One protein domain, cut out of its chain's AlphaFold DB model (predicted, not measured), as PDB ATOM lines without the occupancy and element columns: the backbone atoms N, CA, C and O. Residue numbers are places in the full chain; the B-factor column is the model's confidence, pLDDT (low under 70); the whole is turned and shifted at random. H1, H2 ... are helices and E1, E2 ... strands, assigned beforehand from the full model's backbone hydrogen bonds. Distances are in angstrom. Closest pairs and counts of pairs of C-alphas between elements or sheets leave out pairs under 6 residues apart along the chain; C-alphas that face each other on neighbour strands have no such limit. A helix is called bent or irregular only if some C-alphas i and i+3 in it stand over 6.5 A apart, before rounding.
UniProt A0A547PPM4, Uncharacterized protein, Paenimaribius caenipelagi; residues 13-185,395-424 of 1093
ATOM      1  N   ALA A  13     -27.203  -7.473 -38.821       82.56
ATOM      2  CA  ALA A  13     -28.083  -7.931 -37.746       82.56
ATOM      3  C   ALA A  13     -29.124  -6.883 -37.325       82.56
ATOM      4  O   ALA A  13     -30.099  -7.220 -36.656       82.56
ATOM      5  N   LYS A  14     -28.947  -5.610 -37.696       86.44
ATOM      6  CA  LYS A  14     -29.923  -4.555 -37.395       86.44
ATOM      7  C   LYS A  14     -31.062  -4.487 -38.413       86.44
ATOM      8  O   LYS A  14     -32.137  -4.010 -38.061       86.44
ATOM      9  N   GLY A  15     -30.868  -5.035 -39.617       85.56
ATOM     10  CA  GLY A  15     -31.897  -5.069 -40.661       85.56
ATOM     11  C   GLY A  15     -32.203  -3.699 -41.274       85.56
ATOM     12  O   GLY A  15     -33.339  -3.449 -41.668       85.56
ATOM     13  N   TYR A  16     -31.217  -2.796 -41.321       92.12
ATOM     14  CA  TYR A  16     -31.407  -1.493 -41.954       92.12
ATOM     15  C   TYR A  16     -31.736  -1.650 -43.441       92.12
ATOM     16  O   TYR A  16     -31.141  -2.465 -44.145       92.12
ATOM     17  N   SER A  17     -32.698  -0.860 -43.898       90.88
ATOM     18  CA  SER A  17     -33.151  -0.768 -45.281       90.88
ATOM     19  C   SER A  17     -32.475   0.380 -46.023       90.88
ATOM     20  O   SER A  17     -32.150   0.246 -47.197       90.88
ATOM     21  N   GLY A  18     -32.224   1.503 -45.358       91.75
ATOM     22  CA  GLY A  18     -31.698   2.699 -46.007       91.75
ATOM     23  C   GLY A  18     -30.989   3.631 -45.039       91.75
ATOM     24  O   GLY A  18     -31.056   3.450 -43.823       91.75
ATOM     25  N   LEU A  19     -30.309   4.626 -45.604       93.19
ATOM     26  CA  LEU A  19     -29.609   5.683 -44.885       93.19
ATOM     27  C   LEU A  19     -29.975   7.029 -45.509       93.19
ATOM     28  O   LEU A  19     -29.933   7.171 -46.731       93.19
ATOM     29  N   TYR A  20     -30.297   8.005 -44.664       91.75
ATOM     30  CA  TYR A  20     -30.710   9.346 -45.066       91.75
ATOM     31  C   TYR A  20     -29.923  10.385 -44.272       91.75
ATOM     32  O   TYR A  20     -29.847  10.312 -43.046       91.75
ATOM     33  N   HIS A  21     -29.325  11.350 -44.970       91.62
ATOM     34  CA  HIS A  21     -28.544  12.403 -44.328       91.62
ATOM     35  C   HIS A  21     -29.431  13.421 -43.609       91.62
ATOM     36  O   HIS A  21     -30.447  13.861 -44.145       91.62
ATOM     37  N   ASN A  22     -28.994  13.837 -42.418       88.00
ATOM     38  CA  ASN A  22     -29.624  14.932 -41.687       88.00
ATOM     39  C   ASN A  22     -29.307  16.268 -42.369       88.00
ATOM     40  O   ASN A  22     -28.168  16.518 -42.777       88.00
ATOM     41  N   GLN A  23     -30.302  17.150 -42.465       84.75
ATOM     42  CA  GLN A  23     -30.109  18.480 -43.034       84.75
ATOM     43  C   GLN A  23     -29.040  19.255 -42.250       84.75
ATOM     44  O   GLN A  23     -29.085  19.330 -41.026       84.75
ATOM     45  N   GLY A  24     -28.073  19.840 -42.963       84.56
ATOM     46  CA  GLY A  24     -27.014  20.660 -42.362       84.56
ATOM     47  C   GLY A  24     -25.955  19.881 -41.572       84.56
ATOM     48  O   GLY A  24     -25.003  20.491 -41.088       84.56
ATOM     49  N   ALA A  25     -26.076  18.555 -41.462       86.94
ATOM     50  CA  ALA A  25     -25.081  17.726 -40.797       86.94
ATOM     51  C   ALA A  25     -23.853  17.466 -41.686       86.94
ATOM     52  O   ALA A  25     -23.899  17.568 -42.913       86.94
ATOM     53  N   MET A  26     -22.732  17.109 -41.054       89.44
ATOM     54  CA  MET A  26     -21.495  16.788 -41.765       89.44
ATOM     55  C   MET A  26     -21.631  15.469 -42.536       89.44
ATOM     56  O   MET A  26     -22.042  14.455 -41.975       89.44
ATOM     57  N   ILE A  27     -21.229  15.469 -43.807       91.50
ATOM     58  CA  ILE A  27     -21.169  14.257 -44.635       91.50
ATOM     59  C   ILE A  27     -19.898  13.474 -44.275       91.50
ATOM     60  O   ILE A  27     -18.803  14.039 -44.294       91.50
ATOM     61  N   THR A  28     -20.030  12.181 -43.966       90.00
ATOM     62  CA  THR A  28     -18.906  11.301 -43.594       90.00
ATOM     63  C   THR A  28     -18.684  10.189 -44.621       90.00
ATOM     64  O   THR A  28     -19.621   9.754 -45.295       90.00
ATOM     65  N   ASP A  29     -17.451   9.677 -44.736       91.38
ATOM     66  CA  ASP A  29     -17.167   8.506 -45.579       91.38
ATOM     67  C   ASP A  29     -17.885   7.247 -45.067       91.38
ATOM     68  O   ASP A  29     -18.294   6.411 -45.870       91.38
ATOM     69  N   SER A  30     -18.097   7.126 -43.749       89.94
ATOM     70  CA  SER A  30     -18.849   6.016 -43.151       89.94
ATOM     71  C   SER A  30     -20.295   5.966 -43.651       89.94
ATOM     72  O   SER A  30     -20.767   4.882 -43.994       89.94
ATOM     73  N   ASP A  31     -20.985   7.109 -43.734       91.12
ATOM     74  CA  ASP A  31     -22.381   7.171 -44.193       91.12
ATOM     75  C   ASP A  31     -22.504   6.811 -45.686       91.12
ATOM     76  O   ASP A  31     -23.363   6.014 -46.072       91.12
ATOM     77  N   LEU A  32     -21.590   7.313 -46.526       91.50
ATOM     78  CA  LEU A  32     -21.541   6.973 -47.956       91.50
ATOM     79  C   LEU A  32     -21.238   5.482 -48.186       91.50
ATOM     80  O   LEU A  32     -21.872   4.822 -49.020       91.50
ATOM     81  N   ASN A  33     -20.288   4.932 -47.424       92.31
ATOM     82  CA  ASN A  33     -19.918   3.520 -47.499       92.31
ATOM     83  C   ASN A  33     -21.048   2.605 -47.005       92.31
ATOM     84  O   ASN A  33     -21.290   1.559 -47.608       92.31
ATOM     85  N   GLU A  34     -21.761   2.983 -45.941       92.06
ATOM     86  CA  GLU A  34     -22.913   2.225 -45.445       92.06
ATOM     87  C   GLU A  34     -24.089   2.261 -46.418       92.06
ATOM     88  O   GLU A  34     -24.658   1.205 -46.685       92.06
ATOM     89  N   SER A  35     -24.409   3.420 -47.000       92.62
ATOM     90  CA  SER A  35     -25.436   3.521 -48.045       92.62
ATOM     91  C   SER A  35     -25.125   2.583 -49.221       92.62
ATOM     92  O   SER A  35     -25.972   1.790 -49.639       92.62
ATOM     93  N   THR A  36     -23.865   2.566 -49.672       93.00
ATOM     94  CA  THR A  36     -23.401   1.647 -50.725       93.00
ATOM     95  C   THR A  36     -23.518   0.179 -50.300       93.00
ATOM     96  O   THR A  36     -23.965  -0.659 -51.085       93.00
ATOM     97  N   ALA A  37     -23.138  -0.153 -49.063       92.44
ATOM     98  CA  ALA A  37     -23.235  -1.514 -48.538       92.44
ATOM     99  C   ALA A  37     -24.692  -1.993 -48.432       92.44
ATOM    100  O   ALA A  37     -24.977  -3.131 -48.798       92.44
ATOM    101  N   LEU A  38     -25.613  -1.130 -47.990       92.25
ATOM    102  CA  LEU A  38     -27.047  -1.418 -47.911       92.25
ATOM    103  C   LEU A  38     -27.656  -1.644 -49.297       92.25
ATOM    104  O   LEU A  38     -28.352  -2.639 -49.505       92.25
ATOM    105  N   ALA A  39     -27.353  -0.765 -50.257       91.38
ATOM    106  CA  ALA A  39     -27.820  -0.902 -51.635       91.38
ATOM    107  C   ALA A  39     -27.305  -2.199 -52.277       91.38
ATOM    108  O   ALA A  39     -28.082  -2.965 -52.848       91.38
ATOM    109  N   ARG A  40     -26.009  -2.495 -52.117       91.06
ATOM    110  CA  ARG A  40     -25.406  -3.739 -52.605       91.06
ATOM    111  C   ARG A  40     -26.042  -4.972 -51.966       91.06
ATOM    112  O   ARG A  40     -26.402  -5.894 -52.690       91.06
ATOM    113  N   LEU A  41     -26.189  -4.986 -50.639       88.50
ATOM    114  CA  LEU A  41     -26.771  -6.117 -49.915       88.50
ATOM    115  C   LEU A  41     -28.192  -6.411 -50.403       88.50
ATOM    116  O   LEU A  41     -28.532  -7.572 -50.599       88.50
ATOM    117  N   ARG A  42     -29.002  -5.374 -50.646       85.38
ATOM    118  CA  ARG A  42     -30.356  -5.525 -51.196       85.38
ATOM    119  C   ARG A  42     -30.353  -6.151 -52.586       85.38
ATOM    120  O   ARG A  42     -31.116  -7.082 -52.813       85.38
ATOM    121  N   VAL A  43     -29.480  -5.693 -53.482       86.69
ATOM    122  CA  VAL A  43     -29.363  -6.260 -54.837       86.69
ATOM    123  C   VAL A  43     -28.894  -7.718 -54.790       86.69
ATOM    124  O   VAL A  43     -29.486  -8.565 -55.451       86.69
ATOM    125  N   GLU A  44     -27.879  -8.036 -53.982       86.62
ATOM    126  CA  GLU A  44     -27.379  -9.411 -53.833       86.62
ATOM    127  C   GLU A  44     -28.431 -10.342 -53.203       86.62
ATOM    128  O   GLU A  44     -28.615 -11.467 -53.664       86.62
ATOM    129  N   GLN A  45     -29.158  -9.878 -52.180       83.88
ATOM    130  CA  GLN A  45     -30.243 -10.644 -51.557       83.88
ATOM    131  C   GLN A  45     -31.425 -10.845 -52.506       83.88
ATOM    132  O   GLN A  45     -31.985 -11.936 -52.550       83.88
ATOM    133  N   MET A  46     -31.786  -9.825 -53.287       76.81
ATOM    134  CA  MET A  46     -32.818  -9.948 -54.311       76.81
ATOM    135  C   MET A  46     -32.404 -10.957 -55.386       76.81
ATOM    136  O   MET A  46     -33.211 -11.799 -55.745       76.81
ATOM    137  N   GLY A  47     -31.148 -10.939 -55.842       77.31
ATOM    138  CA  GLY A  47     -30.650 -11.894 -56.839       77.31
ATOM    139  C   GLY A  47     -30.649 -13.354 -56.371       77.31
ATOM    140  O   GLY A  47     -30.855 -14.246 -57.188       77.31
ATOM    141  N   ASN A  48     -30.464 -13.611 -55.071       76.31
ATOM    142  CA  ASN A  48     -30.496 -14.974 -54.527       76.31
ATOM    143  C   ASN A  48     -31.897 -15.603 -54.560       76.31
ATOM    144  O   ASN A  48     -32.002 -16.811 -54.755       76.31
ATOM    145  N   ASP A  49     -32.944 -14.792 -54.385       73.12
ATOM    146  CA  ASP A  49     -34.304 -15.285 -54.139       73.12
ATOM    147  C   ASP A  49     -35.297 -14.918 -55.282       73.12
ATOM    148  O   ASP A  49     -36.259 -15.641 -55.489       73.12
ATOM    149  N   THR A  50     -35.045 -13.840 -56.048       65.94
ATOM    150  CA  THR A  50     -35.788 -13.259 -57.208       65.94
ATOM    151  C   THR A  50     -37.282 -13.595 -57.317       65.94
ATOM    152  O   THR A  50     -37.681 -14.299 -58.244       65.94
ATOM    153  N   ILE A  51     -38.120 -13.055 -56.421       65.38
ATOM    154  CA  ILE A  51     -39.570 -13.323 -56.349       65.38
ATOM    155  C   ILE A  51     -40.373 -12.073 -55.961       65.38
ATOM    156  O   ILE A  51     -39.834 -11.156 -55.345       65.38
ATOM    157  N   LEU A  52     -41.660 -12.067 -56.338       74.25
ATOM    158  CA  LEU A  52     -42.660 -11.090 -55.903       74.25
ATOM    159  C   LEU A  52     -43.187 -11.420 -54.488       74.25
ATOM    160  O   LEU A  52     -42.817 -10.738 -53.541       74.25
ATOM    161  N   ASP A  53     -43.951 -12.505 -54.316       82.25
ATOM    162  CA  ASP A  53     -44.576 -12.876 -53.032       82.25
ATOM    163  C   ASP A  53     -44.242 -14.304 -52.592       82.25
ATOM    164  O   ASP A  53     -44.171 -15.220 -53.416       82.25
ATOM    165  N   GLY A  54     -44.104 -14.514 -51.278       87.31
ATOM    166  CA  GLY A  54     -44.077 -15.844 -50.663       87.31
ATOM    167  C   GLY A  54     -42.922 -16.085 -49.690       87.31
ATOM    168  O   GLY A  54     -42.285 -15.163 -49.179       87.31
ATOM    169  N   VAL A  55     -42.613 -17.358 -49.444       92.88
ATOM    170  CA  VAL A  55     -41.560 -17.790 -48.521       92.88
ATOM    171  C   VAL A  55     -40.582 -18.765 -49.196       92.88
ATOM    172  O   VAL A  55     -41.015 -19.789 -49.731       92.88
ATOM    173  N   PRO A  56     -39.256 -18.513 -49.116       92.19
ATOM    174  CA  PRO A  56     -38.262 -19.437 -49.646       92.19
ATOM    175  C   PRO A  56     -38.280 -20.797 -48.941       92.19
ATOM    176  O   PRO A  56     -38.205 -20.881 -47.714       92.19
ATOM    177  N   ALA A  57     -38.243 -21.884 -49.708       89.81
ATOM    178  CA  ALA A  57     -38.145 -23.261 -49.228       89.81
ATOM    179  C   ALA A  57     -36.952 -23.443 -48.275       89.81
ATOM    180  O   ALA A  57     -37.043 -24.082 -47.221       89.81
ATOM    181  N   LYS A  58     -35.813 -22.830 -48.625       88.75
ATOM    182  CA  LYS A  58     -34.602 -22.827 -47.808       88.75
ATOM    183  C   LYS A  58     -34.439 -21.483 -47.108       88.75
ATOM    184  O   LYS A  58     -34.242 -20.459 -47.741       88.75
ATOM    185  N   GLY A  59     -34.452 -21.509 -45.777       89.31
ATOM    186  CA  GLY A  59     -34.251 -20.308 -44.961       89.31
ATOM    187  C   GLY A  59     -35.474 -19.391 -44.844       89.31
ATOM    188  O   GLY A  59     -35.367 -18.346 -44.206       89.31
ATOM    189  N   GLY A  60     -36.628 -19.766 -45.403       93.44
ATOM    190  CA  GLY A  60     -37.882 -19.038 -45.229       93.44
ATOM    191  C   GLY A  60     -38.470 -19.130 -43.821       93.44
ATOM    192  O   GLY A  60     -38.081 -19.988 -43.025       93.44
ATOM    193  N   CYS A  61     -39.402 -18.232 -43.496       95.38
ATOM    194  CA  CYS A  61     -40.040 -18.147 -42.177       95.38
ATOM    195  C   CYS A  61     -41.139 -19.201 -41.930       95.38
ATOM    196  O   CYS A  61     -41.670 -19.295 -40.824       95.38
ATOM    197  N   VAL A  62     -41.453 -20.026 -42.928       96.56
ATOM    198  CA  VAL A  62     -42.393 -21.148 -42.831       96.56
ATOM    199  C   VAL A  62     -41.616 -22.446 -43.031       96.56
ATOM    200  O   VAL A  62     -40.793 -22.592 -43.933       96.56
ATOM    201  N   GLY A  63     -41.799 -23.389 -42.115       94.62
ATOM    202  CA  GLY A  63     -41.376 -24.772 -42.274       94.62
ATOM    203  C   GLY A  63     -42.571 -25.651 -42.611       94.62
ATOM    204  O   GLY A  63     -43.676 -25.395 -42.143       94.62
ATOM    205  N   ILE A  64     -42.341 -26.702 -43.394       94.44
ATOM    206  CA  ILE A  64     -43.373 -27.676 -43.750       94.44
ATOM    207  C   ILE A  64     -43.013 -29.020 -43.122       94.44
ATOM    208  O   ILE A  64     -41.922 -29.552 -43.338       94.44
ATOM    209  N   GLN A  65     -43.930 -29.576 -42.333       93.25
ATOM    210  CA  GLN A  65     -43.863 -30.954 -41.874       93.25
ATOM    211  C   GLN A  65     -44.652 -31.851 -42.827       93.25
ATOM    212  O   GLN A  65     -45.848 -31.658 -43.046       93.25
ATOM    213  N   HIS A  66     -43.968 -32.851 -43.374       90.38
ATOM    214  CA  HIS A  66     -44.554 -33.844 -44.263       90.38
ATOM    215  C   HIS A  66     -45.132 -35.010 -43.450       90.38
ATOM    216  O   HIS A  66     -44.423 -35.626 -42.651       90.38
ATOM    217  N   ALA A  67     -46.404 -35.329 -43.672       85.19
ATOM    218  CA  ALA A  67     -47.106 -36.480 -43.110       85.19
ATOM    219  C   ALA A  67     -47.601 -37.417 -44.231       85.19
ATOM    220  O   ALA A  67     -47.577 -37.058 -45.409       85.19
ATOM    221  N   ASN A  68     -48.022 -38.637 -43.872       80.69
ATOM    222  CA  ASN A  68     -48.586 -39.636 -44.796       80.69
ATOM    223  C   ASN A  68     -47.730 -39.878 -46.057       80.69
ATOM    224  O   ASN A  68     -48.219 -39.813 -47.183       80.69
ATOM    225  N   GLY A  69     -46.425 -40.100 -45.878       72.38
ATOM    226  CA  GLY A  69     -45.510 -40.341 -47.001       72.38
ATOM    227  C   GLY A  69     -45.270 -39.125 -47.904       72.38
ATOM    228  O   GLY A  69     -44.797 -39.300 -49.018       72.38
ATOM    229  N   GLY A  70     -45.585 -37.908 -47.441       76.19
ATOM    230  CA  GLY A  70     -45.361 -36.666 -48.187       76.19
ATOM    231  C   GLY A  70     -46.597 -36.090 -48.873       76.19
ATOM    232  O   GLY A  70     -46.460 -35.097 -49.572       76.19
ATOM    233  N   THR A  71     -47.780 -36.673 -48.661       74.06
ATOM    234  CA  THR A  71     -49.045 -36.227 -49.276       74.06
ATOM    235  C   THR A  71     -49.772 -35.137 -48.487       74.06
ATOM    236  O   THR A  71     -50.595 -34.422 -49.051       74.06
ATOM    237  N   VAL A  72     -49.483 -34.998 -47.190       83.62
ATOM    238  CA  VAL A  72     -50.077 -33.969 -46.324       83.62
ATOM    239  C   VAL A  72     -48.971 -33.074 -45.778       83.62
ATOM    240  O   VAL A  72     -47.972 -33.566 -45.248       83.62
ATOM    241  N   HIS A  73     -49.158 -31.761 -45.900       90.94
ATOM    242  CA  HIS A  73     -48.159 -30.749 -45.572       90.94
ATOM    243  C   HIS A  73     -48.694 -29.813 -44.487       90.94
ATOM    244  O   HIS A  73     -49.572 -28.998 -44.757       90.94
ATOM    245  N   HIS A  74     -48.169 -29.915 -43.265       93.12
ATOM    246  CA  HIS A  74     -48.542 -29.023 -42.164       93.12
ATOM    247  C   HIS A  74     -47.506 -27.901 -42.003       93.12
ATOM    248  O   HIS A  74     -46.323 -28.207 -41.814       93.12
ATOM    249  N   PRO A  75     -47.907 -26.621 -42.057       95.94
ATOM    250  CA  PRO A  75     -46.985 -25.507 -41.902       95.94
ATOM    251  C   PRO A  75     -46.703 -25.202 -40.424       95.94
ATOM    252  O   PRO A  75     -47.521 -25.455 -39.540       95.94
ATOM    253  N   PHE A  76     -45.536 -24.624 -40.151       95.38
ATOM    254  CA  PHE A  76     -45.181 -24.040 -38.859       95.38
ATOM    255  C   PHE A  76     -44.287 -22.812 -39.043       95.38
ATOM    256  O   PHE A  76     -43.488 -22.754 -39.976       95.38
ATOM    257  N   LEU A  77     -44.386 -21.838 -38.142       95.75
ATOM    258  CA  LEU A  77     -43.568 -20.628 -38.175       95.75
ATOM    259  C   LEU A  77     -42.172 -20.883 -37.602       95.75
ATOM    260  O   LEU A  77     -41.998 -21.583 -36.603       95.75
ATOM    261  N   LYS A  78     -41.167 -20.273 -38.223       95.38
ATOM    262  CA  LYS A  78     -39.774 -20.259 -37.770       95.38
ATOM    263  C   LYS A  78     -39.095 -18.952 -38.173       95.38
ATOM    264  O   LYS A  78     -39.596 -18.196 -38.997       95.38
ATOM    265  N   GLN A  79     -37.929 -18.684 -37.595       95.12
ATOM    266  CA  GLN A  79     -37.104 -17.562 -38.039       95.12
ATOM    267  C   GLN A  79     -36.669 -17.781 -39.493       95.12
ATOM    268  O   GLN A  79     -36.305 -18.902 -39.860       95.12
ATOM    269  N   GLY A  80     -36.691 -16.730 -40.307       93.94
ATOM    270  CA  GLY A  80     -36.380 -16.845 -41.727       93.94
ATOM    271  C   GLY A  80     -36.878 -15.676 -42.565       93.94
ATOM    272  O   GLY A  80     -37.132 -14.588 -42.057       93.94
ATOM    273  N   ILE A  81     -36.983 -15.908 -43.866       93.81
ATOM    274  CA  ILE A  81     -37.247 -14.888 -44.888       93.81
ATOM    275  C   ILE A  81     -38.702 -14.969 -45.365       93.81
ATOM    276  O   ILE A  81     -39.267 -16.059 -45.422       93.81
ATOM    277  N   VAL A  82     -39.286 -13.829 -45.724       94.31
ATOM    278  CA  VAL A  82     -40.586 -13.715 -46.405       94.31
ATOM    279  C   VAL A  82     -40.523 -12.561 -47.402       94.31
ATOM    280  O   VAL A  82     -39.782 -11.607 -47.174       94.31
ATOM    281  N   TYR A  83     -41.267 -12.659 -48.495       93.44
ATOM    282  CA  TYR A  83     -41.389 -11.646 -49.533       93.44
ATOM    283  C   TYR A  83     -42.843 -11.215 -49.673       93.44
ATOM    284  O   TYR A  83     -43.725 -12.073 -49.698       93.44
ATOM    285  N   ALA A  84     -43.055  -9.905 -49.772       92.88
ATOM    286  CA  ALA A  84     -44.329  -9.291 -50.120       92.88
ATOM    287  C   ALA A  84     -44.068  -8.144 -51.114       92.88
ATOM    288  O   ALA A  84     -43.240  -7.280 -50.837       92.88
ATOM    289  N   ASP A  85     -44.702  -8.170 -52.282       90.69
ATOM    290  CA  ASP A  85     -44.533  -7.274 -53.435       90.69
ATOM    291  C   ASP A  85     -43.070  -7.027 -53.838       90.69
ATOM    292  O   ASP A  85     -42.663  -5.925 -54.206       90.69
ATOM    293  N   GLY A  86     -42.236  -8.058 -53.734       88.19
ATOM    294  CA  GLY A  86     -40.798  -7.998 -53.993       88.19
ATOM    295  C   GLY A  86     -39.980  -7.418 -52.837       88.19
ATOM    296  O   GLY A  86     -38.747  -7.407 -52.893       88.19
ATOM    297  N   VAL A  87     -40.625  -6.977 -51.753       90.31
ATOM    298  CA  VAL A  87     -39.962  -6.486 -50.544       90.31
ATOM    299  C   VAL A  87     -39.605  -7.654 -49.636       90.31
ATOM    300  O   VAL A  87     -40.448  -8.394 -49.131       90.31
ATOM    301  N   ARG A  88     -38.302  -7.800 -49.392       91.81
ATOM    302  CA  ARG A  88     -37.743  -8.843 -48.533       91.81
ATOM    303  C   ARG A  88     -37.860  -8.480 -47.052       91.81
ATOM    304  O   ARG A  88     -37.196  -7.552 -46.583       91.81
ATOM    305  N   GLY A  89     -38.595  -9.288 -46.301       92.38
ATOM    306  CA  GLY A  89     -38.662  -9.281 -44.843       92.38
ATOM    307  C   GLY A  89     -37.780 -10.348 -44.189       92.38
ATOM    308  O   GLY A  89     -37.360 -11.329 -44.808       92.38
ATOM    309  N   THR A  90     -37.450 -10.166 -42.910       93.81
ATOM    310  CA  THR A  90     -36.711 -11.167 -42.119       93.81
ATOM    311  C   THR A  90     -37.331 -11.314 -40.738       93.81
ATOM    312  O   THR A  90     -37.174 -10.453 -39.877       93.81
ATOM    313  N   VAL A  91     -37.993 -12.445 -40.516       95.00
ATOM    314  CA  VAL A  91     -38.646 -12.794 -39.256       95.00
ATOM    315  C   VAL A  91     -37.612 -13.344 -38.278       95.00
ATOM    316  O   VAL A  91     -36.880 -14.289 -38.592       95.00
ATOM    317  N   ARG A  92     -37.554 -12.765 -37.076       93.06
ATOM    318  CA  ARG A  92     -36.585 -13.121 -36.030       93.06
ATOM    319  C   ARG A  92     -37.257 -13.276 -34.682       93.06
ATOM    320  O   ARG A  92     -38.209 -12.565 -34.372       93.06
ATOM    321  N   ASP A  93     -36.691 -14.165 -33.879       93.25
ATOM    322  CA  ASP A  93     -37.112 -14.407 -32.508       93.25
ATOM    323  C   ASP A  93     -36.243 -13.595 -31.540       93.25
ATOM    324  O   ASP A  93     -35.016 -13.624 -31.647       93.25
ATOM    325  N   VAL A  94     -36.860 -12.900 -30.582       90.81
ATOM    326  CA  VAL A  94     -36.173 -12.068 -29.575       90.81
ATOM    327  C   VAL A  94     -35.150 -12.874 -28.774       90.81
ATOM    328  O   VAL A  94     -34.075 -12.367 -28.459       90.81
ATOM    329  N   ASN A  95     -35.447 -14.144 -28.490       88.94
ATOM    330  CA  ASN A  95     -34.589 -15.036 -27.712       88.94
ATOM    331  C   ASN A  95     -33.726 -15.948 -28.599       88.94
ATOM    332  O   ASN A  95     -33.042 -16.836 -28.087       88.94
ATOM    333  N   GLY A  96     -33.784 -15.789 -29.926       85.88
ATOM    334  CA  GLY A  96     -33.137 -16.696 -30.870       85.88
ATOM    335  C   GLY A  96     -33.640 -18.141 -30.765       85.88
ATOM    336  O   GLY A  96     -32.913 -19.066 -31.135       85.88
ATOM    337  N   LYS A  97     -34.862 -18.361 -30.255       88.50
ATOM    338  CA  LYS A  97     -35.424 -19.702 -30.047       88.50
ATOM    339  C   LYS A  97     -35.516 -20.460 -31.376       88.50
ATOM    340  O   LYS A  97     -35.877 -19.907 -32.418       88.50
ATOM    341  N   THR A  98     -35.195 -21.753 -31.343       87.75
ATOM    342  CA  THR A  98     -35.478 -22.657 -32.464       87.75
ATOM    343  C   THR A  98     -36.944 -23.076 -32.421       87.75
ATOM    344  O   THR A  98     -37.430 -23.544 -31.392       87.75
ATOM    345  N   HIS A  99     -37.635 -22.926 -33.548       92.06
ATOM    346  CA  HIS A  99     -39.050 -23.260 -33.696       92.06
ATOM    347  C   HIS A  99     -39.219 -24.571 -34.465       92.06
ATOM    348  O   HIS A  99     -38.380 -24.929 -35.294       92.06
ATOM    349  N   SER A 100     -40.283 -25.312 -34.166       91.44
ATOM    350  CA  SER A 100     -40.550 -26.626 -34.759       91.44
ATOM    351  C   SER A 100     -42.047 -26.877 -34.884       91.44
ATOM    352  O   SER A 100     -42.849 -26.211 -34.230       91.44
ATOM    353  N   ALA A 101     -42.419 -27.900 -35.652       90.38
ATOM    354  CA  ALA A 101     -43.811 -28.285 -35.855       90.38
ATOM    355  C   ALA A 101     -44.559 -28.705 -34.571       90.38
ATOM    356  O   ALA A 101     -45.784 -28.718 -34.567       90.38
ATOM    357  N   ALA A 102     -43.855 -29.013 -33.472       90.00
ATOM    358  CA  ALA A 102     -44.490 -29.342 -32.193       90.00
ATOM    359  C   ALA A 102     -45.232 -28.146 -31.568       90.00
ATOM    360  O   ALA A 102     -46.251 -28.340 -30.914       90.00
ATOM    361  N   ASN A 103     -44.733 -26.924 -31.786       90.31
ATOM    362  CA  ASN A 103     -45.366 -25.681 -31.343       90.31
ATOM    363  C   ASN A 103     -45.401 -24.705 -32.526       90.31
ATOM    364  O   ASN A 103     -44.570 -23.798 -32.608       90.31
ATOM    365  N   PRO A 104     -46.320 -24.910 -33.482       91.12
ATOM    366  CA  PRO A 104     -46.190 -24.327 -34.811       91.12
ATOM    367  C   PRO A 104     -46.378 -22.806 -34.867       91.12
ATOM    368  O   PRO A 104     -46.034 -22.192 -35.872       91.12
ATOM    369  N   LEU A 105     -46.906 -22.199 -33.801       92.12
ATOM    370  CA  LEU A 105     -47.236 -20.774 -33.715       92.12
ATOM    371  C   LEU A 105     -46.434 -20.029 -32.634       92.12
ATOM    372  O   LEU A 105     -46.693 -18.855 -32.384       92.12
ATOM    373  N   ASP A 106     -45.463 -20.681 -31.982       90.94
ATOM    374  CA  ASP A 106     -44.712 -20.099 -30.855       90.94
ATOM    375  C   ASP A 106     -44.014 -18.777 -31.213       90.94
ATOM    376  O   ASP A 106     -43.949 -17.879 -30.375       90.94
ATOM    377  N   LEU A 107     -43.540 -18.643 -32.459       92.62
ATOM    378  CA  LEU A 107     -42.867 -17.442 -32.957       92.62
ATOM    379  C   LEU A 107     -43.739 -16.186 -32.863       92.62
ATOM    380  O   LEU A 107     -43.189 -15.106 -32.674       92.62
ATOM    381  N   LEU A 108     -45.071 -16.311 -32.938       91.88
ATOM    382  CA  LEU A 108     -45.980 -15.161 -32.871       91.88
ATOM    383  C   LEU A 108     -45.811 -14.352 -31.583       91.88
ATOM    384  O   LEU A 108     -46.079 -13.161 -31.604       91.88
ATOM    385  N   LYS A 109     -45.347 -14.976 -30.491       90.56
ATOM    386  CA  LYS A 109     -45.234 -14.367 -29.154       90.56
ATOM    387  C   LYS A 109     -43.904 -13.649 -28.905       90.56
ATOM    388  O   LYS A 109     -43.759 -12.991 -27.882       90.56
ATOM    389  N   SER A 110     -42.910 -13.837 -29.769       91.81
ATOM    390  CA  SER A 110     -41.521 -13.438 -29.502       91.81
ATOM    391  C   SER A 110     -40.838 -12.833 -30.725       91.81
ATOM    392  O   SER A 110     -39.637 -13.017 -30.919       91.81
ATOM    393  N   GLN A 111     -41.583 -12.108 -31.558       93.38
ATOM    394  CA  GLN A 111     -41.058 -11.470 -32.766       93.38
ATOM    395  C   GLN A 111     -40.245 -10.215 -32.425       93.38
ATOM    396  O   GLN A 111     -40.710  -9.347 -31.696       93.38
ATOM    397  N   VAL A 112     -39.039 -10.081 -32.988       92.75
ATOM    398  CA  VAL A 112     -38.178  -8.897 -32.764       92.75
ATOM    399  C   VAL A 112     -38.820  -7.612 -33.279       92.75
ATOM    400  O   VAL A 112     -38.681  -6.561 -32.660       92.75
ATOM    401  N   ASP A 113     -39.489  -7.695 -34.428       93.56
ATOM    402  CA  ASP A 113     -40.060  -6.539 -35.118       93.56
ATOM    403  C   ASP A 113     -41.540  -6.318 -34.756       93.56
ATOM    404  O   ASP A 113     -42.152  -5.383 -35.260       93.56
ATOM    405  N   PHE A 114     -42.103  -7.140 -33.860       94.06
ATOM    406  CA  PHE A 114     -43.451  -6.988 -33.305       94.06
ATOM    407  C   PHE A 114     -43.444  -7.316 -31.794       94.06
ATOM    408  O   PHE A 114     -43.910  -8.388 -31.399       94.06
ATOM    409  N   PRO A 115     -42.813  -6.458 -30.963       91.94
ATOM    410  CA  PRO A 115     -42.767  -6.631 -29.507       91.94
ATOM    411  C   PRO A 115     -44.166  -6.510 -28.894       91.94
ATOM    412  O   PRO A 115     -44.975  -5.758 -29.403       91.94
ATOM    413  N   ASP A 116     -44.449  -7.218 -27.800       89.62
ATOM    414  CA  ASP A 116     -45.773  -7.234 -27.147       89.62
ATOM    415  C   ASP A 116     -46.965  -7.404 -28.122       89.62
ATOM    416  O   ASP A 116     -47.922  -6.623 -28.089       89.62
ATOM    417  N   PRO A 117     -46.927  -8.420 -29.010       88.25
ATOM    418  CA  PRO A 117     -47.962  -8.607 -30.016       88.25
ATOM    419  C   PRO A 117     -49.312  -8.910 -29.341       88.25
ATOM    420  O   PRO A 117     -49.343  -9.630 -28.335       88.25
ATOM    421  N   PRO A 118     -50.439  -8.417 -29.889       83.44
ATOM    422  CA  PRO A 118     -51.767  -8.709 -29.365       83.44
ATOM    423  C   PRO A 118     -52.024 -10.209 -29.210       83.44
ATOM    424  O   PRO A 118     -51.650 -11.017 -30.065       83.44
ATOM    425  N   GLY A 119     -52.700 -10.587 -28.124       72.81
ATOM    426  CA  GLY A 119     -53.226 -11.940 -27.975       72.81
ATOM    427  C   GLY A 119     -54.317 -12.204 -29.012       72.81
ATOM    428  O   GLY A 119     -55.095 -11.308 -29.325       72.81
ATOM    429  N   VAL A 120     -54.387 -13.429 -29.532       65.88
ATOM    430  CA  VAL A 120     -55.391 -13.807 -30.536       65.88
ATOM    431  C   VAL A 120     -56.229 -14.967 -30.019       65.88
ATOM    432  O   VAL A 120     -55.679 -15.939 -29.491       65.88
ATOM    433  N   ASP A 121     -57.552 -14.855 -30.159       69.56
ATOM    434  CA  ASP A 121     -58.473 -15.951 -29.876       69.56
ATOM    435  C   ASP A 121     -58.337 -17.004 -30.976       69.56
ATOM    436  O   ASP A 121     -58.836 -16.871 -32.090       69.56
ATOM    437  N   ALA A 122     -57.582 -18.050 -30.667       66.12
ATOM    438  CA  ALA A 122     -57.267 -19.099 -31.617       66.12
ATOM    439  C   ALA A 122     -58.462 -20.033 -31.909       66.12
ATOM    440  O   ALA A 122     -58.300 -20.977 -32.678       66.12
ATOM    441  N   ASN A 123     -59.629 -19.820 -31.288       76.38
ATOM    442  CA  ASN A 123     -60.801 -20.691 -31.435       76.38
ATOM    443  C   ASN A 123     -61.620 -20.432 -32.713       76.38
ATOM    444  O   ASN A 123     -62.519 -21.212 -33.015       76.38
ATOM    445  N   GLU A 124     -61.318 -19.373 -33.464       84.06
ATOM    446  CA  GLU A 124     -61.976 -19.063 -34.739       84.06
ATOM    447  C   GLU A 124     -61.068 -19.381 -35.944       84.06
ATOM    448  O   GLU A 124     -59.845 -19.468 -35.792       84.06
ATOM    449  N   PRO A 125     -61.631 -19.552 -37.157       92.56
ATOM    450  CA  PRO A 125     -60.844 -19.660 -38.381       92.56
ATOM    451  C   PRO A 125     -60.083 -18.359 -38.684       92.56
ATOM    452  O   PRO A 125     -60.680 -17.294 -38.875       92.56
ATOM    453  N   LEU A 126     -58.759 -18.454 -38.790       93.81
ATOM    454  CA  LEU A 126     -57.846 -17.324 -38.988       93.81
ATOM    455  C   LEU A 126     -56.934 -17.540 -40.202       93.81
ATOM    456  O   LEU A 126     -56.652 -18.670 -40.605       93.81
ATOM    457  N   ILE A 127     -56.412 -16.442 -40.741       94.44
ATOM    458  CA  ILE A 127     -55.355 -16.416 -41.754       94.44
ATOM    459  C   ILE A 127     -54.082 -15.811 -41.155       94.44
ATOM    460  O   ILE A 127     -54.114 -14.762 -40.505       94.44
ATOM    461  N   VAL A 128     -52.952 -16.489 -41.360       94.94
ATOM    462  CA  VAL A 128     -51.620 -15.970 -41.035       94.94
ATOM    463  C   VAL A 128     -51.091 -15.196 -42.228       94.94
ATOM    464  O   VAL A 128     -51.070 -15.717 -43.346       94.94
ATOM    465  N   TYR A 129     -50.598 -13.988 -41.984       95.69
ATOM    466  CA  TYR A 129     -49.988 -13.157 -43.015       95.69
ATOM    467  C   TYR A 129     -48.759 -12.419 -42.483       95.69
ATOM    468  O   TYR A 129     -48.602 -12.229 -41.274       95.69
ATOM    469  N   ALA A 130     -47.868 -12.022 -43.385       96.38
ATOM    470  CA  ALA A 130     -46.776 -11.103 -43.097       96.38
ATOM    471  C   ALA A 130     -47.171  -9.682 -43.516       96.38
ATOM    472  O   ALA A 130     -47.682  -9.500 -44.616       96.38
ATOM    473  N   ASP A 131     -46.911  -8.702 -42.655       96.25
ATOM    474  CA  ASP A 131     -46.964  -7.264 -42.937       96.25
ATOM    475  C   ASP A 131     -45.528  -6.724 -42.910       96.25
ATOM    476  O   ASP A 131     -44.830  -6.803 -41.885       96.25
ATOM    477  N   ILE A 132     -45.065  -6.253 -44.067       96.00
ATOM    478  CA  ILE A 132     -43.708  -5.769 -44.298       96.00
ATOM    479  C   ILE A 132     -43.777  -4.292 -44.670       96.00
ATOM    480  O   ILE A 132     -44.471  -3.912 -45.605       96.00
ATOM    481  N   TRP A 133     -43.032  -3.464 -43.948       95.44
ATOM    482  CA  TRP A 133     -43.035  -2.012 -44.134       95.44
ATOM    483  C   TRP A 133     -41.729  -1.389 -43.633       95.44
ATOM    484  O   TRP A 133     -40.877  -2.074 -43.059       95.44
ATOM    485  N   HIS A 134     -41.529  -0.090 -43.855       93.19
ATOM    486  CA  HIS A 134     -40.305   0.613 -43.456       93.19
ATOM    487  C   HIS A 134     -40.535   1.585 -42.300       93.19
ATOM    488  O   HIS A 134     -41.413   2.438 -42.356       93.19
ATOM    489  N   ARG A 135     -39.680   1.499 -41.274       91.62
ATOM    490  CA  ARG A 135     -39.670   2.418 -40.127       91.62
ATOM    491  C   ARG A 135     -38.392   3.239 -40.081       91.62
ATOM    492  O   ARG A 135     -37.313   2.711 -40.349       91.62
ATOM    493  N   THR A 136     -38.489   4.496 -39.668       90.94
ATOM    494  CA  THR A 136     -37.324   5.310 -39.299       90.94
ATOM    495  C   THR A 136     -36.688   4.791 -38.011       90.94
ATOM    496  O   THR A 136     -37.376   4.518 -37.035       90.94
ATOM    497  N   VAL A 137     -35.363   4.670 -37.993       91.62
ATOM    498  CA  VAL A 137     -34.577   4.326 -36.807       91.62
ATOM    499  C   VAL A 137     -33.662   5.490 -36.478       91.62
ATOM    500  O   VAL A 137     -32.853   5.927 -37.307       91.62
ATOM    501  N   HIS A 138     -33.790   5.966 -35.247       84.31
ATOM    502  CA  HIS A 138     -33.032   7.101 -34.754       84.31
ATOM    503  C   HIS A 138     -31.843   6.678 -33.877       84.31
ATOM    504  O   HIS A 138     -31.821   5.563 -33.347       84.31
ATOM    505  N   PRO A 139     -30.869   7.580 -33.647       84.75
ATOM    506  CA  PRO A 139     -29.699   7.279 -32.824       84.75
ATOM    507  C   PRO A 139     -29.997   6.906 -31.365       84.75
ATOM    508  O   PRO A 139     -29.161   6.264 -30.734       84.75
ATOM    509  N   LEU A 140     -31.174   7.262 -30.837       85.25
ATOM    510  CA  LEU A 140     -31.616   6.836 -29.502       85.25
ATOM    511  C   LEU A 140     -31.779   5.308 -29.402       85.25
ATOM    512  O   LEU A 140     -31.575   4.731 -28.340       85.25
ATOM    513  N   GLU A 141     -32.101   4.641 -30.511       86.50
ATOM    514  CA  GLU A 141     -32.275   3.186 -30.560       86.50
ATOM    515  C   GLU A 141     -30.967   2.438 -30.861       86.50
ATOM    516  O   GLU A 141     -30.771   1.289 -30.455       86.50
ATOM    517  N   ASP A 142     -30.061   3.080 -31.601       86.62
ATOM    518  CA  ASP A 142     -28.724   2.567 -31.869       86.62
ATOM    519  C   ASP A 142     -27.694   3.693 -31.776       86.62
ATOM    520  O   ASP A 142     -27.455   4.434 -32.732       86.62
ATOM    521  N   GLY A 143     -27.008   3.758 -30.633       82.81
ATOM    522  CA  GLY A 143     -25.958   4.746 -30.393       82.81
ATOM    523  C   GLY A 143     -24.822   4.701 -31.423       82.81
ATOM    524  O   GLY A 143     -24.124   5.699 -31.602       82.81
ATOM    525  N   ARG A 144     -24.656   3.599 -32.178       82.75
ATOM    526  CA  ARG A 144     -23.696   3.546 -33.293       82.75
ATOM    527  C   ARG A 144     -24.082   4.457 -34.461       82.75
ATOM    528  O   ARG A 144     -23.234   4.674 -35.317       82.75
ATOM    529  N   MET A 145     -25.290   5.004 -34.525       86.25
ATOM    530  CA  MET A 145     -25.653   5.981 -35.560       86.25
ATOM    531  C   MET A 145     -25.061   7.373 -35.311       86.25
ATOM    532  O   MET A 145     -25.058   8.198 -36.220       86.25
ATOM    533  N   THR A 146     -24.556   7.633 -34.102       86.81
ATOM    534  CA  THR A 146     -23.834   8.869 -33.781       86.81
ATOM    535  C   THR A 146     -22.355   8.762 -34.136       86.81
ATOM    536  O   THR A 146     -21.768   7.669 -34.088       86.81
ATOM    537  N   GLU A 147     -21.734   9.892 -34.482       86.69
ATOM    538  CA  GLU A 147     -20.300   9.959 -34.742       86.69
ATOM    539  C   GLU A 147     -19.536  10.454 -33.509       86.69
ATOM    540  O   GLU A 147     -19.620  11.616 -33.107       86.69
ATOM    541  N   VAL A 148     -18.755   9.553 -32.909       85.12
ATOM    542  CA  VAL A 148     -17.984   9.819 -31.685       85.12
ATOM    543  C   VAL A 148     -16.904  10.872 -31.939       85.12
ATOM    544  O   VAL A 148     -16.649  11.703 -31.067       85.12
ATOM    545  N   ALA A 149     -16.315  10.896 -33.139       84.19
ATOM    546  CA  ALA A 149     -15.361  11.930 -33.541       84.19
ATOM    547  C   ALA A 149     -15.996  13.331 -33.640       84.19
ATOM    548  O   ALA A 149     -15.277  14.326 -33.607       84.19
ATOM    549  N   LEU A 150     -17.327  13.413 -33.717       87.38
ATOM    550  CA  LEU A 150     -18.108  14.651 -33.751       87.38
ATOM    551  C   LEU A 150     -18.907  14.853 -32.461       87.38
ATOM    552  O   LEU A 150     -20.029  15.350 -32.492       87.38
ATOM    553  N   HIS A 151     -18.351  14.432 -31.322       83.94
ATOM    554  CA  HIS A 151     -18.983  14.570 -30.006       83.94
ATOM    555  C   HIS A 151     -20.377  13.923 -29.907       83.94
ATOM    556  O   HIS A 151     -21.219  14.382 -29.140       83.94
ATOM    557  N   GLY A 152     -20.624  12.847 -30.662       79.50
ATOM    558  CA  GLY A 152     -21.910  12.148 -30.658       79.50
ATOM    559  C   GLY A 152     -22.973  12.794 -31.549       79.50
ATOM    560  O   GLY A 152     -24.152  12.484 -31.402       79.50
ATOM    561  N   ALA A 153     -22.586  13.668 -32.485       84.38
ATOM    562  CA  ALA A 153     -23.518  14.237 -33.451       84.38
ATOM    563  C   ALA A 153     -24.129  13.154 -34.358       84.38
ATOM    564  O   ALA A 153     -23.446  12.233 -34.816       84.38
ATOM    565  N   ALA A 154     -25.421  13.292 -34.649       85.62
ATOM    566  CA  ALA A 154     -26.124  12.457 -35.612       85.62
ATOM    567  C   ALA A 154     -25.952  13.029 -37.029       85.62
ATOM    568  O   ALA A 154     -26.474  14.099 -37.342       85.62
ATOM    569  N   THR A 155     -25.235  12.315 -37.896       88.94
ATOM    570  CA  THR A 155     -24.973  12.738 -39.287       88.94
ATOM    571  C   THR A 155     -26.038  12.257 -40.276       88.94
ATOM    572  O   THR A 155     -26.271  12.880 -41.317       88.94
ATOM    573  N   ALA A 156     -26.702  11.152 -39.941       90.69
ATOM    574  CA  ALA A 156     -27.727  10.498 -40.739       90.69
ATOM    575  C   ALA A 156     -28.651   9.653 -39.847       90.69
ATOM    576  O   ALA A 156     -28.237   9.168 -38.787       90.69
ATOM    577  N   PHE A 157     -29.876   9.406 -40.301       90.88
ATOM    578  CA  PHE A 157     -30.776   8.396 -39.738       90.88
ATOM    579  C   PHE A 157     -30.895   7.201 -40.685       90.88
ATOM    580  O   PHE A 157     -30.501   7.264 -41.855       90.88
ATOM    581  N   ARG A 158     -31.372   6.069 -40.167       92.94
ATOM    582  CA  ARG A 158     -31.554   4.851 -40.963       92.94
ATOM    583  C   ARG A 158     -33.040   4.572 -41.101       92.94
ATOM    584  O   ARG A 158     -33.835   4.995 -40.271       92.94
ATOM    585  N   THR A 159     -33.414   3.827 -42.126       93.38
ATOM    586  CA  THR A 159     -34.689   3.107 -42.116       93.38
ATOM    587  C   THR A 159     -34.423   1.635 -41.844       93.38
ATOM    588  O   THR A 159     -33.322   1.143 -42.105       93.38
ATOM    589  N   LYS A 160     -35.412   0.925 -41.313       92.81
ATOM    590  CA  LYS A 160     -35.388  -0.517 -41.069       92.81
ATOM    591  C   LYS A 160     -36.618  -1.161 -41.696       92.81
ATOM    592  O   LYS A 160     -37.715  -0.621 -41.578       92.81
ATOM    593  N   THR A 161     -36.439  -2.317 -42.334       94.19
ATOM    594  CA  THR A 161     -37.570  -3.155 -42.750       94.19
ATOM    595  C   THR A 161     -38.160  -3.832 -41.520       94.19
ATOM    596  O   THR A 161     -37.486  -4.615 -40.851       94.19
ATOM    597  N   MET A 162     -39.413  -3.523 -41.228       94.75
ATOM    598  CA  MET A 162     -40.228  -4.200 -40.233       94.75
ATOM    599  C   MET A 162     -40.850  -5.430 -40.888       94.75
ATOM    600  O   MET A 162     -41.275  -5.380 -42.037       94.75
ATOM    601  N   THR A 163     -40.850  -6.565 -40.194       95.44
ATOM    602  CA  THR A 163     -41.440  -7.809 -40.701       95.44
ATOM    603  C   THR A 163     -42.239  -8.447 -39.585       95.44
ATOM    604  O   THR A 163     -41.669  -9.021 -38.656       95.44
ATOM    605  N   GLN A 164     -43.556  -8.317 -39.671       95.56
ATOM    606  CA  GLN A 164     -44.470  -8.729 -38.615       95.56
ATOM    607  C   GLN A 164     -45.366  -9.841 -39.136       95.56
ATOM    608  O   GLN A 164     -46.064  -9.659 -40.128       95.56
ATOM    609  N   ILE A 165     -45.362 -10.988 -38.466       95.19
ATOM    610  CA  ILE A 165     -46.338 -12.041 -38.723       95.19
ATOM    611  C   ILE A 165     -47.556 -11.771 -37.847       95.19
ATOM    612  O   ILE A 165     -47.450 -11.709 -36.619       95.19
ATOM    613  N   LYS A 166     -48.699 -11.582 -38.494       93.69
ATOM    614  CA  LYS A 166     -49.965 -11.184 -37.882       93.69
ATOM    615  C   LYS A 166     -51.050 -12.210 -38.193       93.69
ATOM    616  O   LYS A 166     -50.894 -13.081 -39.052       93.69
ATOM    617  N   LEU A 167     -52.145 -12.104 -37.448       92.25
ATOM    618  CA  LEU A 167     -53.342 -12.917 -37.614       92.25
ATOM    619  C   LEU A 167     -54.520 -12.009 -37.956       92.25
ATOM    620  O   LEU A 167     -54.641 -10.913 -37.409       92.25
ATOM    621  N   ALA A 168     -55.380 -12.485 -38.844       92.44
ATOM    622  CA  ALA A 168     -56.653 -11.859 -39.171       92.44
ATOM    623  C   ALA A 168     -57.748 -12.933 -39.289       92.44
ATOM    624  O   ALA A 168     -57.420 -14.107 -39.484       92.44
ATOM    625  N   PRO A 169     -59.039 -12.566 -39.196       92.00
ATOM    626  CA  PRO A 169     -60.138 -13.473 -39.526       92.00
ATOM    627  C   PRO A 169     -59.951 -14.087 -40.917       92.00
ATOM    628  O   PRO A 169     -59.563 -13.377 -41.844       92.00
ATOM    629  N   ALA A 170     -60.251 -15.377 -41.099       92.00
ATOM    630  CA  ALA A 170     -60.025 -16.058 -42.383       92.00
ATOM    631  C   ALA A 170     -60.715 -15.360 -43.577       92.00
ATOM    632  O   ALA A 170     -60.168 -15.329 -44.675       92.00
ATOM    633  N   GLY A 171     -61.873 -14.725 -43.355       91.56
ATOM    634  CA  GLY A 171     -62.586 -13.947 -44.378       91.56
ATOM    635  C   GLY A 171     -61.867 -12.675 -44.856       91.56
ATOM    636  O   GLY A 171     -62.292 -12.083 -45.841       91.56
ATOM    637  N   ALA A 172     -60.785 -12.253 -44.195       92.12
ATOM    638  CA  ALA A 172     -59.972 -11.109 -44.604       92.12
ATOM    639  C   ALA A 172     -58.888 -11.460 -45.641       92.12
ATOM    640  O   ALA A 172     -58.200 -10.556 -46.114       92.12
ATOM    641  N   ALA A 173     -58.718 -12.741 -45.995       93.19
ATOM    642  CA  ALA A 173     -57.641 -13.200 -46.874       93.19
ATOM    643  C   ALA A 173     -57.593 -12.437 -48.212       93.19
ATOM    644  O   ALA A 173     -56.525 -11.968 -48.601       93.19
ATOM    645  N   ASP A 174     -58.740 -12.229 -48.865       93.81
ATOM    646  CA  ASP A 174     -58.811 -11.508 -50.143       93.81
ATOM    647  C   ASP A 174     -58.459 -10.020 -50.001       93.81
ATOM    648  O   ASP A 174     -57.763  -9.455 -50.848       93.81
ATOM    649  N   SER A 175     -58.904  -9.374 -48.919       92.75
ATOM    650  CA  SER A 175     -58.563  -7.979 -48.621       92.75
ATOM    651  C   SER A 175     -57.062  -7.812 -48.396       92.75
ATOM    652  O   SER A 175     -56.471  -6.887 -48.947       92.75
ATOM    653  N   ILE A 176     -56.439  -8.737 -47.662       94.31
ATOM    654  CA  ILE A 176     -54.995  -8.742 -47.391       94.31
ATOM    655  C   ILE A 176     -54.200  -8.997 -48.676       94.31
ATOM    656  O   ILE A 176     -53.297  -8.228 -48.988       94.31
ATOM    657  N   ALA A 177     -54.552 -10.034 -49.446       92.06
ATOM    658  CA  ALA A 177     -53.846 -10.389 -50.681       92.06
ATOM    659  C   ALA A 177     -53.846  -9.251 -51.709       92.06
ATOM    660  O   ALA A 177     -52.852  -9.026 -52.393       92.06
ATOM    661  N   ASN A 178     -54.956  -8.516 -51.807       92.31
ATOM    662  CA  ASN A 178     -55.091  -7.412 -52.755       92.31
ATOM    663  C   ASN A 178     -54.663  -6.054 -52.174       92.31
ATOM    664  O   ASN A 178     -54.640  -5.068 -52.909       92.31
ATOM    665  N   GLY A 179     -54.348  -5.979 -50.877       92.06
ATOM    666  CA  GLY A 179     -54.060  -4.717 -50.199       92.06
ATOM    667  C   GLY A 179     -55.238  -3.734 -50.263       92.06
ATOM    668  O   GLY A 179     -55.060  -2.571 -50.631       92.06
ATOM    669  N   SER A 180     -56.450  -4.221 -49.990       91.31
ATOM    670  CA  SER A 180     -57.717  -3.501 -50.172       91.31
ATOM    671  C   SER A 180     -58.618  -3.583 -48.938       91.31
ATOM    672  O   SER A 180     -58.387  -4.381 -48.025       91.31
ATOM    673  N   GLY A 181     -59.673  -2.768 -48.911       90.31
ATOM    674  CA  GLY A 181     -60.635  -2.754 -47.814       90.31
ATOM    675  C   GLY A 181     -59.964  -2.428 -46.479       90.31
ATOM    676  O   GLY A 181     -59.272  -1.425 -46.358       90.31
ATOM    677  N   ALA A 182     -60.125  -3.286 -45.469       89.75
ATOM    678  CA  ALA A 182     -59.551  -3.062 -44.141       89.75
ATOM    679  C   ALA A 182     -58.010  -3.157 -44.098       89.75
ATOM    680  O   ALA A 182     -57.417  -2.758 -43.099       89.75
ATOM    681  N   PHE A 183     -57.372  -3.650 -45.168       93.81
ATOM    682  CA  PHE A 183     -55.921  -3.832 -45.273       93.81
ATOM    683  C   PHE A 183     -55.332  -3.058 -46.463       93.81
ATOM    684  O   PHE A 183     -54.749  -3.664 -47.359       93.81
ATOM    685  N   PRO A 184     -55.485  -1.725 -46.519       93.56
ATOM    686  CA  PRO A 184     -54.901  -0.915 -47.581       93.56
ATOM    687  C   PRO A 184     -53.366  -0.927 -47.510       93.56
ATOM    688  O   PRO A 184     -52.774  -1.121 -46.444       93.56
ATOM    689  N   ARG A 185     -52.712  -0.707 -48.657       93.75
ATOM    690  CA  ARG A 185     -51.243  -0.584 -48.741       93.75
ATOM    691  C   ARG A 185     -50.733   0.759 -48.230       93.75
ATOM    692  O   ARG A 185     -49.660   0.833 -47.654       93.75
ATOM    693  N   ALA A 395     -48.083 -10.558 -47.407       95.00
ATOM    694  CA  ALA A 395     -47.964 -11.914 -47.942       95.00
ATOM    695  C   ALA A 395     -48.797 -12.896 -47.120       95.00
ATOM    696  O   ALA A 395     -48.570 -13.063 -45.919       95.00
ATOM    697  N   LEU A 396     -49.746 -13.570 -47.771       95.69
ATOM    698  CA  LEU A 396     -50.501 -14.657 -47.154       95.69
ATOM    699  C   LEU A 396     -49.604 -15.878 -46.946       95.69
ATOM    700  O   LEU A 396     -48.860 -16.269 -47.846       95.69
ATOM    701  N   LEU A 397     -49.695 -16.488 -45.764       95.56
ATOM    702  CA  LEU A 397     -48.910 -17.669 -45.417       95.56
ATOM    703  C   LEU A 397     -49.783 -18.926 -45.398       95.56
ATOM    704  O   LEU A 397     -49.643 -19.778 -46.268       95.56
ATOM    705  N   PHE A 398     -50.661 -19.076 -44.406       95.62
ATOM    706  CA  PHE A 398     -51.504 -20.269 -44.274       95.62
ATOM    707  C   PHE A 398     -52.654 -20.060 -43.289       95.62
ATOM    708  O   PHE A 398     -52.605 -19.182 -42.426       95.62
ATOM    709  N   HIS A 399     -53.670 -20.913 -43.388       95.38
ATOM    710  CA  HIS A 399     -54.850 -20.879 -42.529       95.38
ATOM    711  C   HIS A 399     -54.655 -21.636 -41.204       95.38
ATOM    712  O   HIS A 399     -53.945 -22.644 -41.126       95.38
ATOM    713  N   ILE A 400     -55.330 -21.164 -40.158       93.06
ATOM    714  CA  ILE A 400     -55.403 -21.782 -38.831       93.06
ATOM    715  C   ILE A 400     -56.875 -21.998 -38.483       93.06
ATOM    716  O   ILE A 400     -57.707 -21.131 -38.737       93.06
ATOM    717  N   ASP A 401     -57.176 -23.125 -37.848       92.00
ATOM    718  CA  ASP A 401     -58.473 -23.375 -37.222       92.00
ATOM    719  C   ASP A 401     -58.267 -24.004 -35.838       92.00
ATOM    720  O   ASP A 401     -57.411 -24.880 -35.666       92.00
ATOM    721  N   ASN A 402     -59.016 -23.541 -34.833       87.75
ATOM    722  CA  ASN A 402     -58.923 -24.022 -33.447       87.75
ATOM    723  C   ASN A 402     -57.467 -24.099 -32.915       87.75
ATOM    724  O   ASN A 402     -57.047 -25.083 -32.292       87.75
ATOM    725  N   GLY A 403     -56.661 -23.079 -33.226       84.31
ATOM    726  CA  GLY A 403     -55.265 -22.929 -32.811       84.31
ATOM    727  C   GLY A 403     -54.282 -23.889 -33.464       84.31
ATOM    728  O   GLY A 403     -53.145 -24.010 -32.998       84.31
ATOM    729  N   LYS A 404     -54.688 -24.565 -34.542       89.88
ATOM    730  CA  LYS A 404     -53.843 -25.487 -35.301       89.88
ATOM    731  C   LYS A 404     -53.760 -25.072 -36.771       89.88
ATOM    732  O   LYS A 404     -54.791 -24.784 -37.374       89.88
ATOM    733  N   PRO A 405     -52.559 -25.073 -37.374       93.12
ATOM    734  CA  PRO A 405     -52.426 -24.842 -38.805       93.12
ATOM    735  C   PRO A 405     -53.141 -25.929 -39.615       93.12
ATOM    736  O   PRO A 405     -52.957 -27.128 -39.363       93.12
ATOM    737  N   LEU A 406     -53.929 -25.506 -40.600       94.38
ATOM    738  CA  LEU A 406     -54.559 -26.409 -41.556       94.38
ATOM    739  C   LEU A 406     -53.510 -26.990 -42.525       94.38
ATOM    740  O   LEU A 406     -52.446 -26.394 -42.717       94.38
ATOM    741  N   PRO A 407     -53.765 -28.166 -43.128       94.75
ATOM    742  CA  PRO A 407     -52.939 -28.664 -44.222       94.75
ATOM    743  C   PRO A 407     -52.885 -27.660 -45.377       94.75
ATOM    744  O   PRO A 407     -53.922 -27.143 -45.786       94.75
ATOM    745  N   LEU A 408     -51.691 -27.430 -45.921       94.31
ATOM    746  CA  LEU A 408     -51.500 -26.545 -47.068       94.31
ATOM    747  C   LEU A 408     -52.187 -27.119 -48.309       94.31
ATOM    748  O   LEU A 408     -52.003 -28.293 -48.652       94.31
ATOM    749  N   THR A 409     -52.908 -26.267 -49.029       91.19
ATOM    750  CA  THR A 409     -53.283 -26.535 -50.421       91.19
ATOM    751  C   THR A 409     -52.042 -26.549 -51.323       91.19
ATOM    752  O   THR A 409     -50.973 -26.070 -50.948       91.19
ATOM    753  N   ASP A 410     -52.160 -27.077 -52.548       87.81
ATOM    754  CA  ASP A 410     -51.047 -27.048 -53.512       87.81
ATOM    755  C   ASP A 410     -50.576 -25.611 -53.809       87.81
ATOM    756  O   ASP A 410     -49.375 -25.359 -53.866       87.81
ATOM    757  N   ALA A 411     -51.509 -24.661 -53.938       88.38
ATOM    758  CA  ALA A 411     -51.184 -23.259 -54.183       88.38
ATOM    759  C   ALA A 411     -50.441 -22.625 -52.994       88.38
ATOM    760  O   ALA A 411     -49.386 -22.025 -53.194       88.38
ATOM    761  N   GLU A 412     -50.930 -22.818 -51.762       92.19
ATOM    762  CA  GLU A 412     -50.255 -22.320 -50.553       92.19
ATOM    763  C   GLU A 412     -48.891 -22.990 -50.351       92.19
ATOM    764  O   GLU A 412     -47.926 -22.331 -49.990       92.19
ATOM    765  N   ARG A 413     -48.760 -24.295 -50.627       92.12
ATOM    766  CA  ARG A 413     -47.467 -24.994 -50.550       92.12
ATOM    767  C   ARG A 413     -46.432 -24.343 -51.462       92.12
ATOM    768  O   ARG A 413     -45.295 -24.142 -51.039       92.12
ATOM    769  N   ARG A 414     -46.822 -24.011 -52.696       89.94
ATOM    770  CA  ARG A 414     -45.940 -23.357 -53.669       89.94
ATOM    771  C   ARG A 414     -45.575 -21.937 -53.250       89.94
ATOM    772  O   ARG A 414     -44.424 -21.556 -53.432       89.94
ATOM    773  N   SER A 415     -46.505 -21.188 -52.651       89.94
ATOM    774  CA  SER A 415     -46.215 -19.840 -52.153       89.94
ATOM    775  C   SER A 415     -45.321 -19.851 -50.911       89.94
ATOM    776  O   SER A 415     -44.434 -19.006 -50.810       89.94
ATOM    777  N   VAL A 416     -45.486 -20.805 -49.986       92.81
ATOM    778  CA  VAL A 416     -44.718 -20.831 -48.724       92.81
ATOM    779  C   VAL A 416     -43.442 -21.681 -48.749       92.81
ATOM    780  O   VAL A 416     -42.763 -21.816 -47.729       92.81
ATOM    781  N   SER A 417     -43.127 -22.296 -49.887       90.81
ATOM    782  CA  SER A 417     -41.937 -23.130 -50.062       90.81
ATOM    783  C   SER A 417     -41.407 -23.044 -51.491       90.81
ATOM    784  O   SER A 417     -41.110 -24.061 -52.119       90.81
ATOM    785  N   PHE A 418     -41.255 -21.834 -52.019       88.19
ATOM    786  CA  PHE A 418     -40.656 -21.676 -53.338       88.19
ATOM    787  C   PHE A 418     -39.141 -21.954 -53.285       88.19
ATOM    788  O   PHE A 418     -38.442 -21.484 -52.385       88.19
ATOM    789  N   PRO A 419     -38.570 -22.720 -54.212       86.25
ATOM    790  CA  PRO A 419     -37.122 -22.816 -54.361       86.25
ATOM    791  C   PRO A 419     -36.569 -21.640 -55.178       86.25
ATOM    792  O   PRO A 419     -37.317 -20.845 -55.746       86.25
ATOM    793  N   VAL A 420     -35.241 -21.518 -55.230       84.31
ATOM    794  CA  VAL A 420     -34.581 -20.527 -56.095       84.31
ATOM    795  C   VAL A 420     -34.921 -20.801 -57.562       84.31
ATOM    796  O   VAL A 420     -35.076 -21.956 -57.946       84.31
ATOM    797  N   LEU A 421     -34.988 -19.765 -58.406       82.44
ATOM    798  CA  LEU A 421     -35.394 -19.919 -59.812       82.44
ATOM    799  C   LEU A 421     -34.534 -20.935 -60.590       82.44
ATOM    800  O   LEU A 421     -35.043 -21.658 -61.442       82.44
ATOM    801  N   SER A 422     -33.237 -21.030 -60.273       84.19
ATOM    802  CA  SER A 422     -32.316 -22.015 -60.863       84.19
ATOM    803  C   SER A 422     -32.587 -23.467 -60.452       84.19
ATOM    804  O   SER A 422     -31.984 -24.373 -61.017       84.19
ATOM    805  N   ASP A 423     -33.436 -23.679 -59.450       85.69
ATOM    806  CA  ASP A 423     -33.793 -24.972 -58.861       85.69
ATOM    807  C   ASP A 423     -35.323 -25.101 -58.753       85.69
ATOM    808  O   ASP A 423     -35.828 -25.713 -57.818       85.69
ATOM    809  N   LEU A 424     -36.077 -24.465 -59.668       88.25
ATOM    810  CA  LEU A 424     -37.542 -24.508 -59.700       88.25
ATOM    811  C   LEU A 424     -38.042 -25.845 -60.281       88.25
ATOM    812  O   LEU A 424     -37.928 -26.055 -61.491       88.25
TER     813      LEU A 424
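What this domain is: This is residues 13 to 185 and 395 to 424 of the 1093 residues of an uncharacterized protein of Paenimaribius caenipelagi (UniProt A0A547PPM4). A long hairpin of strands, E6 and E7, runs lengthwise through the domain, and with E1 beside E7 toward one end and E8 beside E6 toward the other it makes a curled sheet, with the long helix H1 over E1 and H3 over E6. The small hairpin E4 and E5 packs on E6 and E7 near the middle of the whole, and a further hairpin, E2 and E3, lies toward the E8 end with H4 near it. The printed part has 203 residues, with four named helices and eight named strands in the order E1 H1 E2 E3 E4 E5 H2 E6 E7 H3 E8 H4, class mixed. The largest sheet, order E1, E7, E6, E8, is antiparallel. The whole is compact, with a radius of gyration of the C-alphas of 19.0 A, yet elongated, spanning 62 by 40 by 35 A.

How they stand to each other: Start at E1, residues 16 to 21, an edge strand of the four-strand sheet. H1, residues 29 to 49, is on that sheet over E1, at a height of 7.1 A; the closest C-alphas, of Leu 19 and Ser 35, are 5.7 A apart. Next find two hairpins, E2, residues 62 to 67, with E3, residues 72 to 77, where N 63 and O 76 are 2.8 A apart, and E4, residues 80 to 84, with E5, residues 87 to 91, where N 89 and O 82 are 2.7 A apart. E3 runs on into E4 across a break of 2 residues, at 97 degrees. H2, residues 106 to 109, only grazes the four-strand sheet with residues 107 to 109. E6, residues 126 to 137, bends by 51 degrees at residue 134 and forms a hairpin with E7, residues 156 to 169; N 131 and O 164 are 2.8 A apart. E1 is antiparallel to E7, with N 17 and O 159 at 2.8 A. The closest C-alphas of E5 and E7, of Gly 89 and Thr 163, are 5.2 A apart. H3, residues 170 to 178, is irregular, with C-alphas 171 and 174 7.3 A apart; it is over E6 at a height of 8.5 A, on the same face as H1, two layers with these helices on one face of the sheet. E8, residues 395 to 401, is the other edge strand, antiparallel to E6, with N 128 and O 398 at 2.9 A. H4, residues 410 to 416, only grazes this sheet with residues 412 to 416. Every O i to N i+4 pair is within hydrogen-bond range in H4, 16 of 17 in H1 and 3 of 5 in H3; H2 is too short for one.

Where its parts are: Find C-alpha 16 at (-31.407, -1.493, -41.954), where E1 begins. H1 is 30.5 A long, E6 31.9 A, E7 40.3 A and E8 18.9 A. H4 ends at C-alpha 416, (-44.718, -20.831, -48.724).

The domain as a whole: The two C-alphas farthest apart, of Gly 24 and Asn 68, are 64.1 A apart. Residues 186 to 394 are not printed; C-alphas 185 and 395 are 11.8 A apart across the cut. The links H1 to E2, E5 to H2, H2 to E6 and E6 to E7 are long. The mean pLDDT of the printed part is 89.3, with residues 50 to 51 and 120 to 122 under 70.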